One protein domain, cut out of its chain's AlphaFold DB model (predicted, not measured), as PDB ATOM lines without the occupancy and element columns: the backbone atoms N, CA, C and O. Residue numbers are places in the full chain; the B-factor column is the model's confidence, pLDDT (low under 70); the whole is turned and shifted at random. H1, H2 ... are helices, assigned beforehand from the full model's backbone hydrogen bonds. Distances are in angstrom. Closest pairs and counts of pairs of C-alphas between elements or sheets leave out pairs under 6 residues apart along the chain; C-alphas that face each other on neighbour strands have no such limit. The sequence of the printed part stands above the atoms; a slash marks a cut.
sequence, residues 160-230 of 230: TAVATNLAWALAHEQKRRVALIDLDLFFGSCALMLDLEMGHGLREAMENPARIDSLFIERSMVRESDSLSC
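What this domain is: This is residues 160 to 230 of the 230 residues of the protein "P-loop NTPase" of Defluviicoccus sp (UniProt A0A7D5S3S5). Look for two separate helical corners, with H1 and the short H2 at one end of the domain and H3 and H4 meeting as a V at the other. One long stretch without a named element, residues 173 to 189, joins H1 to H2, and near the end of the chain residues 228 to 229 lie beside residues 178 to 179 of that stretch, while residues 206 to 211, of which 206 to 207 belong to H3, stick out. The printed part has 71 residues with four named helices, in the order H1, H2, H3, H4, and no named strand. The class is all helix, though the helices hold 31 of the 71 residues, under half. The whole is compact, with a radius of gyration of the C-alphas of 12.1 A, and spans 35 by 25 by 16 A.

Where its parts are: Find C-alpha 160 at (32.056, 29.137, -9.722); from there H1, the longest helix, runs through residues 160 to 172 to C-alpha 172 at (18.612, 25.222, -21.079), a length of 18.0 A. Go on to residues 190 to 193 for H2, which is 5.1 A long. H3 is residues 201 to 207 and measures 10.0 A. H4 is residues 214 to 220, 9.9 A long, and ends at C-alpha 220 at (39.039, 20.489, -26.191).

How they stand to each other: Start at H1, which touches H2 with residues 160 to 164 alone; their closest C-alphas, those of Thr 164 and Cys 190, are 6.1 A apart. H1 is apart from H3 and from H4. H2 is apart from H3 and from H4 as well. Now look at Gly 201 and Ser 220, where H3 and H4 touch: these are their closest C-alphas, 4.1 A apart. H3 and H4 run opposite ways at a steep tilt of 67 degrees, only just short of about perpendicular. Outside the helices, residues 178 to 179 pair with residues 228 to 229, parallel. In H1, H3 and H4 every O i to N i+4 pair is within hydrogen-bond range; H2, with 4 residues, is too short for such a pair, and its one O i to N i+3 pair is within range.

The domain as a whole: The two C-alphas farthest apart, those of Glu 173 and Ala 210, are 35.5 A apart. The printed part has no cut and ends at residue 230, the chain's last residue. The link from H1 to H2, residues 173 to 189, is long; those from H2 to H3 and from H3 to H4 are short. Residues 206 to 211, of which 206 to 207 belong to H3, stand free. The mean pLDDT of the printed part is 87.4, and no printed residue is under 70.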
ATOM      1  N   THR A 160      32.205  30.319  -8.860       93.19
ATOM      2  CA  THR A 160      32.056  29.137  -9.722       93.19
ATOM      3  C   THR A 160      30.610  28.652  -9.759       93.19
ATOM      4  O   THR A 160      30.054  28.469 -10.833       93.19
ATOM      5  N   ALA A 161      29.949  28.558  -8.602       94.56
ATOM      6  CA  ALA A 161      28.553  28.134  -8.536       94.56
ATOM      7  C   ALA A 161      27.618  29.078  -9.310       94.56
ATOM      8  O   ALA A 161      26.738  28.612 -10.032       94.56
ATOM      9  N   VAL A 162      27.823  30.394  -9.197       96.50
ATOM     10  CA  VAL A 162      27.064  31.391  -9.963       96.50
ATOM     11  C   VAL A 162      27.336  31.248 -11.460       96.50
ATOM     12  O   VAL A 162      26.385  31.224 -12.238       96.50
ATOM     13  N   ALA A 163      28.601  31.109 -11.869       96.56
ATOM     14  CA  ALA A 163      28.980  30.953 -13.272       96.56
ATOM     15  C   ALA A 163      28.364  29.692 -13.900       96.56
ATOM     16  O   ALA A 163      27.753  29.776 -14.965       96.56
ATOM     17  N   THR A 164      28.450  28.546 -13.218       95.50
ATOM     18  CA  THR A 164      27.894  27.275 -13.697       95.50
ATOM     19  C   THR A 164      26.374  27.333 -13.830       95.50
ATOM     20  O   THR A 164      25.838  26.960 -14.871       95.50
ATOM     21  N   ASN A 165      25.665  27.855 -12.822       96.06
ATOM     22  CA  ASN A 165      24.203  27.968 -12.886       96.06
ATOM     23  C   ASN A 165      23.746  28.980 -13.945       96.06
ATOM     24  O   ASN A 165      22.758  28.740 -14.636       96.06
ATOM     25  N   LEU A 166      24.474  30.089 -14.113       96.69
ATOM     26  CA  LEU A 166      24.196  31.053 -15.174       96.69
ATOM     27  C   LEU A 166      24.364  30.411 -16.554       96.69
ATOM     28  O   LEU A 166      23.479  30.544 -17.397       96.69
ATOM     29  N   ALA A 167      25.462  29.686 -16.777       96.12
ATOM     30  CA  ALA A 167      25.697  28.972 -18.026       96.12
ATOM     31  C   ALA A 167      24.596  27.939 -18.303       96.12
ATOM     32  O   ALA A 167      24.063  27.889 -19.413       96.12
ATOM     33  N   TRP A 168      24.195  27.184 -17.275       95.88
ATOM     34  CA  TRP A 168      23.107  26.219 -17.368       95.88
ATOM     35  C   TRP A 168      21.777  26.878 -17.750       95.88
ATOM     36  O   TRP A 168      21.131  26.420 -18.691       95.88
ATOM     37  N   ALA A 169      21.392  27.980 -17.095       96.56
ATOM     38  CA  ALA A 169      20.147  28.695 -17.384       96.56
ATOM     39  C   ALA A 169      20.148  29.317 -18.792       96.56
ATOM     40  O   ALA A 169      19.168  29.214 -19.534       96.56
ATOM     41  N   LEU A 170      21.268  29.917 -19.210       95.50
ATOM     42  CA  LEU A 170      21.425  30.458 -20.564       95.50
ATOM     43  C   LEU A 170      21.282  29.361 -21.633       95.50
ATOM     44  O   LEU A 170      20.633  29.584 -22.659       95.50
ATOM     45  N   ALA A 171      21.843  28.176 -21.389       95.19
ATOM     46  CA  ALA A 171      21.751  27.055 -22.314       95.19
ATOM     47  C   ALA A 171      20.348  26.422 -22.333       95.19
ATOM     48  O   ALA A 171      19.720  26.308 -23.388       95.19
ATOM     49  N   HIS A 172      19.815  26.049 -21.172       93.50
ATOM     50  CA  HIS A 172      18.612  25.222 -21.079       93.50
ATOM     51  C   HIS A 172      17.312  26.018 -21.141       93.50
ATOM     52  O   HIS A 172      16.352  25.553 -21.771       93.50
ATOM     53  N   GLU A 173      17.275  27.208 -20.545       94.69
ATOM     54  CA  GLU A 173      16.069  28.040 -20.481       94.69
ATOM     55  C   GLU A 173      16.019  29.039 -21.637       94.69
ATOM     56  O   GLU A 173      14.987  29.170 -22.293       94.69
ATOM     57  N   GLN A 174      17.143  29.695 -21.946       91.62
ATOM     58  CA  GLN A 174      17.210  30.692 -23.025       91.62
ATOM     59  C   GLN A 174      17.638  30.118 -24.383       91.62
ATOM     60  O   GLN A 174      17.674  30.852 -25.370       91.62
ATOM     61  N   LYS A 175      17.946  28.814 -24.453       88.94
ATOM     62  CA  LYS A 175      18.339  28.108 -25.687       88.94
ATOM     63  C   LYS A 175      19.536  28.748 -26.401       88.94
ATOM     64  O   LYS A 175      19.610  28.749 -27.631       88.94
ATOM     65  N   ARG A 176      20.482  29.306 -25.638       88.94
ATOM     66  CA  ARG A 176      21.729  29.869 -26.175       88.94
ATOM     67  C   ARG A 176      22.803  28.792 -26.261       88.94
ATOM     68  O   ARG A 176      22.832  27.875 -25.454       88.94
ATOM     69  N   ARG A 177      23.721  28.930 -27.218       90.25
ATOM     70  CA  ARG A 177      24.968  28.151 -27.219       90.25
ATOM     71  C   ARG A 177      25.933  28.800 -26.234       90.25
ATOM     72  O   ARG A 177      26.234  29.983 -26.393       90.25
ATOM     73  N   VAL A 178      26.376  28.049 -25.236       93.25
ATOM     74  CA  VAL A 178      27.187  28.540 -24.123       93.25
ATOM     75  C   VAL A 178      28.449  27.695 -23.994       93.25
ATOM     76  O   VAL A 178      28.381  26.470 -23.934       93.25
ATOM     77  N   ALA A 179      29.590  28.376 -23.920       92.12
ATOM     78  CA  ALA A 179      30.858  27.802 -23.498       92.12
ATOM     79  C   ALA A 179      31.181  28.339 -22.096       92.12
ATOM     80  O   ALA A 179      31.259  29.555 -21.905       92.12
ATOM     81  N   LEU A 180      31.320  27.448 -21.116       93.19
ATOM     82  CA  LEU A 180      31.677  27.775 -19.739       93.19
ATOM     83  C   LEU A 180      33.162  27.493 -19.524       93.19
ATOM     84  O   LEU A 180      33.561  26.342 -19.478       93.19
ATOM     85  N   ILE A 181      33.972  28.532 -19.334       90.94
ATOM     86  CA  ILE A 181      35.418  28.374 -19.138       90.94
ATOM     87  C   ILE A 181      35.759  28.633 -17.672       90.94
ATOM     88  O   ILE A 181      35.507  29.725 -17.159       90.94
ATOM     89  N   ASP A 182      36.357  27.643 -17.010       89.75
ATOM     90  CA  ASP A 182      36.934  27.804 -15.674       89.75
ATOM     91  C   ASP A 182      38.411  28.200 -15.794       89.75
ATOM     92  O   ASP A 182      39.219  27.459 -16.350       89.75
ATOM     93  N   LEU A 183      38.767  29.388 -15.300       88.31
ATOM     94  CA  LEU A 183      40.140  29.901 -15.357       88.31
ATOM     95  C   LEU A 183      40.989  29.484 -14.142       88.31
ATOM     96  O   LEU A 183      42.156  29.874 -14.056       88.31
ATOM     97  N   ASP A 184      40.446  28.686 -13.216       86.19
ATOM     98  CA  ASP A 184      41.235  28.031 -12.174       86.19
ATOM     99  C   ASP A 184      41.831  26.708 -12.693       86.19
ATOM    100  O   ASP A 184      41.232  25.637 -12.628       86.19
ATOM    101  N   LEU A 185      43.061  26.777 -13.206       76.62
ATOM    102  CA  LEU A 185      43.762  25.640 -13.828       76.62
ATOM    103  C   LEU A 185      44.140  24.506 -12.863       76.62
ATOM    104  O   LEU A 185      44.585  23.445 -13.315       76.62
ATOM    105  N   PHE A 186      44.072  24.752 -11.553       75.75
ATOM    106  CA  PHE A 186      44.517  23.808 -10.529       75.75
ATOM    107  C   PHE A 186      43.348  23.217  -9.744       75.75
ATOM    108  O   PHE A 186      43.406  22.043  -9.383       75.75
ATOM    109  N   PHE A 187      42.305  24.011  -9.495       71.81
ATOM    110  CA  PHE A 187      41.166  23.632  -8.657       71.81
ATOM    111  C   PHE A 187      39.809  23.905  -9.312       71.81
ATOM    112  O   PHE A 187      38.793  23.905  -8.615       71.81
ATOM    113  N   GLY A 188      39.781  24.123 -10.629       78.94
ATOM    114  CA  GLY A 188      38.545  24.299 -11.381       78.94
ATOM    115  C   GLY A 188      37.559  23.163 -11.116       78.94
ATOM    116  O   GLY A 188      37.931  21.988 -11.069       78.94
ATOM    117  N   SER A 189      36.298  23.520 -10.887       85.62
ATOM    118  CA  SER A 189      35.258  22.576 -10.456       85.62
ATOM    119  C   SER A 189      33.991  22.640 -11.303       85.62
ATOM    120  O   SER A 189      33.032  21.933 -10.999       85.62
ATOM    121  N   CYS A 190      33.965  23.462 -12.357       88.50
ATOM    122  CA  CYS A 190      32.807  23.605 -13.244       88.50
ATOM    123  C   CYS A 190      32.337  22.270 -13.840       88.50
ATOM    124  O   CYS A 190      31.147  21.976 -13.778       88.50
ATOM    125  N   ALA A 191      33.256  21.448 -14.359       88.62
ATOM    126  CA  ALA A 191      32.920  20.143 -14.935       88.62
ATOM    127  C   ALA A 191      32.300  19.203 -13.888       88.62
ATOM    128  O   ALA A 191      31.239  18.638 -14.126       88.62
ATOM    129  N   LEU A 192      32.876  19.134 -12.680       89.69
ATOM    130  CA  LEU A 192      32.311  18.349 -11.576       89.69
ATOM    131  C   LEU A 192      30.903  18.827 -11.188       89.69
ATOM    132  O   LEU A 192      30.031  18.012 -10.906       89.69
ATOM    133  N   MET A 193      30.659  20.142 -11.179       90.81
ATOM    134  CA  MET A 193      29.330  20.700 -10.894       90.81
ATOM    135  C   MET A 193      28.284  20.366 -11.969       90.81
ATOM    136  O   MET A 193      27.092  20.456 -11.685       90.81
ATOM    137  N   LEU A 194      28.724  19.988 -13.172       91.88
ATOM    138  CA  LEU A 194      27.887  19.519 -14.278       91.88
ATOM    139  C   LEU A 194      27.877  17.984 -14.413       91.88
ATOM    140  O   LEU A 194      27.319  17.478 -15.379       91.88
ATOM    141  N   ASP A 195      28.472  17.254 -13.461       91.69
ATOM    142  CA  ASP A 195      28.644  15.792 -13.508       91.69
ATOM    143  C   ASP A 195      29.440  15.306 -14.739       91.69
ATOM    144  O   ASP A 195      29.146  14.282 -15.352       91.69
ATOM    145  N   LEU A 196      30.469  16.073 -15.114       89.25
ATOM    146  CA  LEU A 196      31.363  15.796 -16.236       89.25
ATOM    147  C   LEU A 196      32.787  15.484 -15.771       89.25
ATOM    148  O   LEU A 196      33.277  16.006 -14.765       89.25
ATOM    149  N   GLU A 197      33.494  14.690 -16.572       85.06
ATOM    150  CA  GLU A 197      34.936  14.507 -16.426       85.06
ATOM    151  C   GLU A 197      35.696  15.733 -16.956       85.06
ATOM    152  O   GLU A 197      35.405  16.254 -18.031       85.06
ATOM    153  N   MET A 198      36.694  16.197 -16.199       78.38
ATOM    154  CA  MET A 198      37.527  17.339 -16.587       78.38
ATOM    155  C   MET A 198      38.432  16.990 -17.773       78.38
ATOM    156  O   MET A 198      39.260  16.083 -17.682       78.38
ATOM    157  N   GLY A 199      38.333  17.762 -18.856       77.75
ATOM    158  CA  GLY A 199      39.266  17.692 -19.978       77.75
ATOM    159  C   GLY A 199      40.598  18.406 -19.705       77.75
ATOM    160  O   GLY A 199      40.725  19.233 -18.803       77.75
ATOM    161  N   HIS A 200      41.606  18.128 -20.536       80.31
ATOM    162  CA  HIS A 200      42.906  18.821 -20.509       80.31
ATOM    163  C   HIS A 200      43.007  19.980 -21.514       80.31
ATOM    164  O   HIS A 200      44.053  20.623 -21.612       80.31
ATOM    165  N   GLY A 201      41.920  20.268 -22.234       82.38
ATOM    166  CA  GLY A 201      41.900  21.175 -23.379       82.38
ATOM    167  C   GLY A 201      42.392  22.591 -23.077       82.38
ATOM    168  O   GLY A 201      43.229  23.120 -23.802       82.38
ATOM    169  N   LEU A 202      41.952  23.190 -21.962       82.94
ATOM    170  CA  LEU A 202      42.386  24.539 -21.580       82.94
ATOM    171  C   LEU A 202      43.892  24.608 -21.280       82.94
ATOM    172  O   LEU A 202      44.559  25.563 -21.672       82.94
ATOM    173  N   ARG A 203      44.449  23.585 -20.621       83.81
ATOM    174  CA  ARG A 203      45.890  23.513 -20.342       83.81
ATOM    175  C   ARG A 203      46.691  23.384 -21.637       83.81
ATOM    176  O   ARG A 203      47.651  24.124 -21.822       83.81
ATOM    177  N   GLU A 204      46.269  22.494 -22.533       83.38
ATOM    178  CA  GLU A 204      46.918  22.299 -23.835       83.38
ATOM    179  C   GLU A 204      46.878  23.586 -24.683       83.38
ATOM    180  O   GLU A 204      47.875  23.944 -25.313       83.38
ATOM    181  N   ALA A 205      45.773  24.339 -24.619       84.50
ATOM    182  CA  ALA A 205      45.629  25.633 -25.287       84.50
ATOM    183  C   ALA A 205      46.678  26.648 -24.807       84.50
ATOM    184  O   ALA A 205      47.256  27.388 -25.601       84.50
ATOM    185  N   MET A 206      46.936  26.677 -23.498       83.19
ATOM    186  CA  MET A 206      47.901  27.596 -22.893       83.19
ATOM    187  C   MET A 206      49.353  27.206 -23.178       83.19
ATOM    188  O   MET A 206      50.199  28.086 -23.327       83.19
ATOM    189  N   GLU A 207      49.650  25.909 -23.258       86.00
ATOM    190  CA  GLU A 207      50.992  25.404 -23.569       86.00
ATOM    191  C   GLU A 207      51.367  25.612 -25.043       86.00
ATOM    192  O   GLU A 207      52.546  25.790 -25.354       86.00
ATOM    193  N   ASN A 208      50.385  25.640 -25.955       83.31
ATOM    194  CA  ASN A 208      50.626  25.874 -27.379       83.31
ATOM    195  C   ASN A 208      49.604  26.838 -28.021       83.31
ATOM    196  O   ASN A 208      48.769  26.413 -28.827       83.31
ATOM    197  N   PRO A 209      49.701  28.154 -27.741       79.75
ATOM    198  CA  PRO A 209      48.719  29.143 -28.199       79.75
ATOM    199  C   PRO A 209      48.593  29.232 -29.724       79.75
ATOM    200  O   PRO A 209      47.528  29.548 -30.246       79.75
ATOM    201  N   ALA A 210      49.668  28.920 -30.454       79.00
ATOM    202  CA  ALA A 210      49.691  28.946 -31.915       79.00
ATOM    203  C   ALA A 210      48.833  27.840 -32.563       79.00
ATOM    204  O   ALA A 210      48.588  27.895 -33.766       79.00
ATOM    205  N   ARG A 211      48.392  26.833 -31.794       76.69
ATOM    206  CA  ARG A 211      47.523  25.738 -32.264       76.69
ATOM    207  C   ARG A 211      46.042  25.937 -31.938       76.69
ATOM    208  O   ARG A 211      45.254  25.032 -32.198       76.69
ATOM    209  N   ILE A 212      45.656  27.076 -31.363       81.00
ATOM    210  CA  ILE A 212      44.253  27.357 -31.057       81.00
ATOM    211  C   ILE A 212      43.523  27.683 -32.366       81.00
ATOM    212  O   ILE A 212      43.521  28.820 -32.832       81.00
ATOM    213  N   ASP A 213      42.907  26.662 -32.952       79.88
ATOM    214  CA  ASP A 213      41.979  26.770 -34.072       79.88
ATOM    215  C   ASP A 213      40.571  26.285 -33.670       79.88
ATOM    216  O   ASP A 213      40.330  25.825 -32.548       79.88
ATOM    217  N   SER A 214      39.603  26.420 -34.576       75.38
ATOM    218  CA  SER A 214      38.210  26.029 -34.324       75.38
ATOM    219  C   SER A 214      38.054  24.538 -34.004       75.38
ATOM    220  O   SER A 214      37.248  24.179 -33.145       75.38
ATOM    221  N   LEU A 215      38.849  23.675 -34.644       77.50
ATOM    222  CA  LEU A 215      38.823  22.229 -34.433       77.50
ATOM    223  C   LEU A 215      39.422  21.850 -33.076       77.50
ATOM    224  O   LEU A 215      38.921  20.950 -32.399       77.50
ATOM    225  N   PHE A 216      40.491  22.533 -32.673       83.44
ATOM    226  CA  PHE A 216      41.108  22.388 -31.368       83.44
ATOM    227  C   PHE A 216      40.118  22.757 -30.263       83.44
ATOM    228  O   PHE A 216      39.931  21.959 -29.347       83.44
ATOM    229  N   ILE A 217      39.435  23.904 -30.374       82.69
ATOM    230  CA  ILE A 217      38.410  24.325 -29.405       82.69
ATOM    231  C   ILE A 217      37.283  23.288 -29.333       82.69
ATOM    232  O   ILE A 217      36.922  22.855 -28.241       82.69
ATOM    233  N   GLU A 218      36.764  22.834 -30.476       80.44
ATOM    234  CA  GLU A 218      35.671  21.855 -30.516       80.44
ATOM    235  C   GLU A 218      36.033  20.523 -29.842       80.44
ATOM    236  O   GLU A 218      35.192  19.925 -29.173       80.44
ATOM    237  N   ARG A 219      37.278  20.060 -29.999       82.06
ATOM    238  CA  ARG A 219      37.762  18.811 -29.386       82.06
ATOM    239  C   ARG A 219      38.177  18.962 -27.928       82.06
ATOM    240  O   ARG A 219      38.217  17.968 -27.209       82.06
ATOM    241  N   SER A 220      38.532  20.176 -27.526       85.06
ATOM    242  CA  SER A 220      39.039  20.489 -26.191       85.06
ATOM    243  C   SER A 220      37.935  20.688 -25.161       85.06
ATOM    244  O   SER A 220      38.192  20.501 -23.973       85.06
ATOM    245  N   MET A 221      36.733  21.071 -25.600       88.00
ATOM    246  CA  MET A 221      35.584  21.261 -24.717       88.00
ATOM    247  C   MET A 221      34.835  19.953 -24.463       88.00
ATOM    248  O   MET A 221      34.618  19.144 -25.366       88.00
ATOM    249  N   VAL A 222      34.374  19.785 -23.229       89.31
ATOM    250  CA  VAL A 222      33.532  18.673 -22.800       89.31
ATOM    251  C   VAL A 222      32.072  19.095 -22.920       89.31
ATOM    252  O   VAL A 222      31.670  20.163 -22.458       89.31
ATOM    253  N   ARG A 223      31.258  18.272 -23.582       90.31
ATOM    254  CA  ARG A 223      29.841  18.574 -23.807       90.31
ATOM    255  C   ARG A 223      29.004  18.079 -22.639       90.31
ATOM    256  O   ARG A 223      29.009  16.888 -22.347       90.31
ATOM    257  N   GLU A 224      28.247  18.990 -22.042       93.25
ATOM    258  CA  GLU A 224      27.133  18.647 -21.158       93.25
ATOM    259  C   GLU A 224      25.885  18.331 -21.999       93.25
ATOM    260  O   GLU A 224      25.233  17.308 -21.814       93.25
ATOM    261  N   SER A 225      25.607  19.179 -22.994       90.56
ATOM    262  CA  SER A 225      24.479  19.063 -23.922       90.56
ATOM    263  C   SER A 225      24.822  19.659 -25.292       90.56
ATOM    264  O   SER A 225      25.921  20.166 -25.524       90.56
ATOM    265  N   ASP A 226      23.864  19.646 -26.225       87.19
ATOM    266  CA  ASP A 226      24.015  20.280 -27.545       87.19
ATOM    267  C   ASP A 226      24.293  21.794 -27.457       87.19
ATOM    268  O   ASP A 226      24.870  22.384 -28.376       87.19
ATOM    269  N   SER A 227      23.873  22.428 -26.358       90.12
ATOM    270  CA  SER A 227      23.933  23.877 -26.142       90.12
ATOM    271  C   SER A 227      24.889  24.324 -25.036       90.12
ATOM    272  O   SER A 227      25.155  25.523 -24.959       90.12
ATOM    273  N   LEU A 228      25.405  23.413 -24.207       93.50
ATOM    274  CA  LEU A 228      26.342  23.721 -23.125       93.50
ATOM    275  C   LEU A 228      27.603  22.862 -23.235       93.50
ATOM    276  O   LEU A 228      27.546  21.638 -23.370       93.50
ATOM    277  N   SER A 229      28.759  23.509 -23.167       91.94
ATOM    278  CA  SER A 229      30.064  22.847 -23.125       91.94
ATOM    279  C   SER A 229      30.984  23.579 -22.151       91.94
ATOM    280  O   SER A 229      30.844  24.794 -21.991       91.94
ATOM    281  N   CYS A 230      31.896  22.860 -21.499       88.25
ATOM    282  CA  CYS A 230      32.885  23.422 -20.581       88.25
ATOM    283  C   CYS A 230      34.306  22.940 -20.873       88.25
ATOM    284  O   CYS A 230      34.449  21.785 -21.333       88.25
TER     285      CYS A 230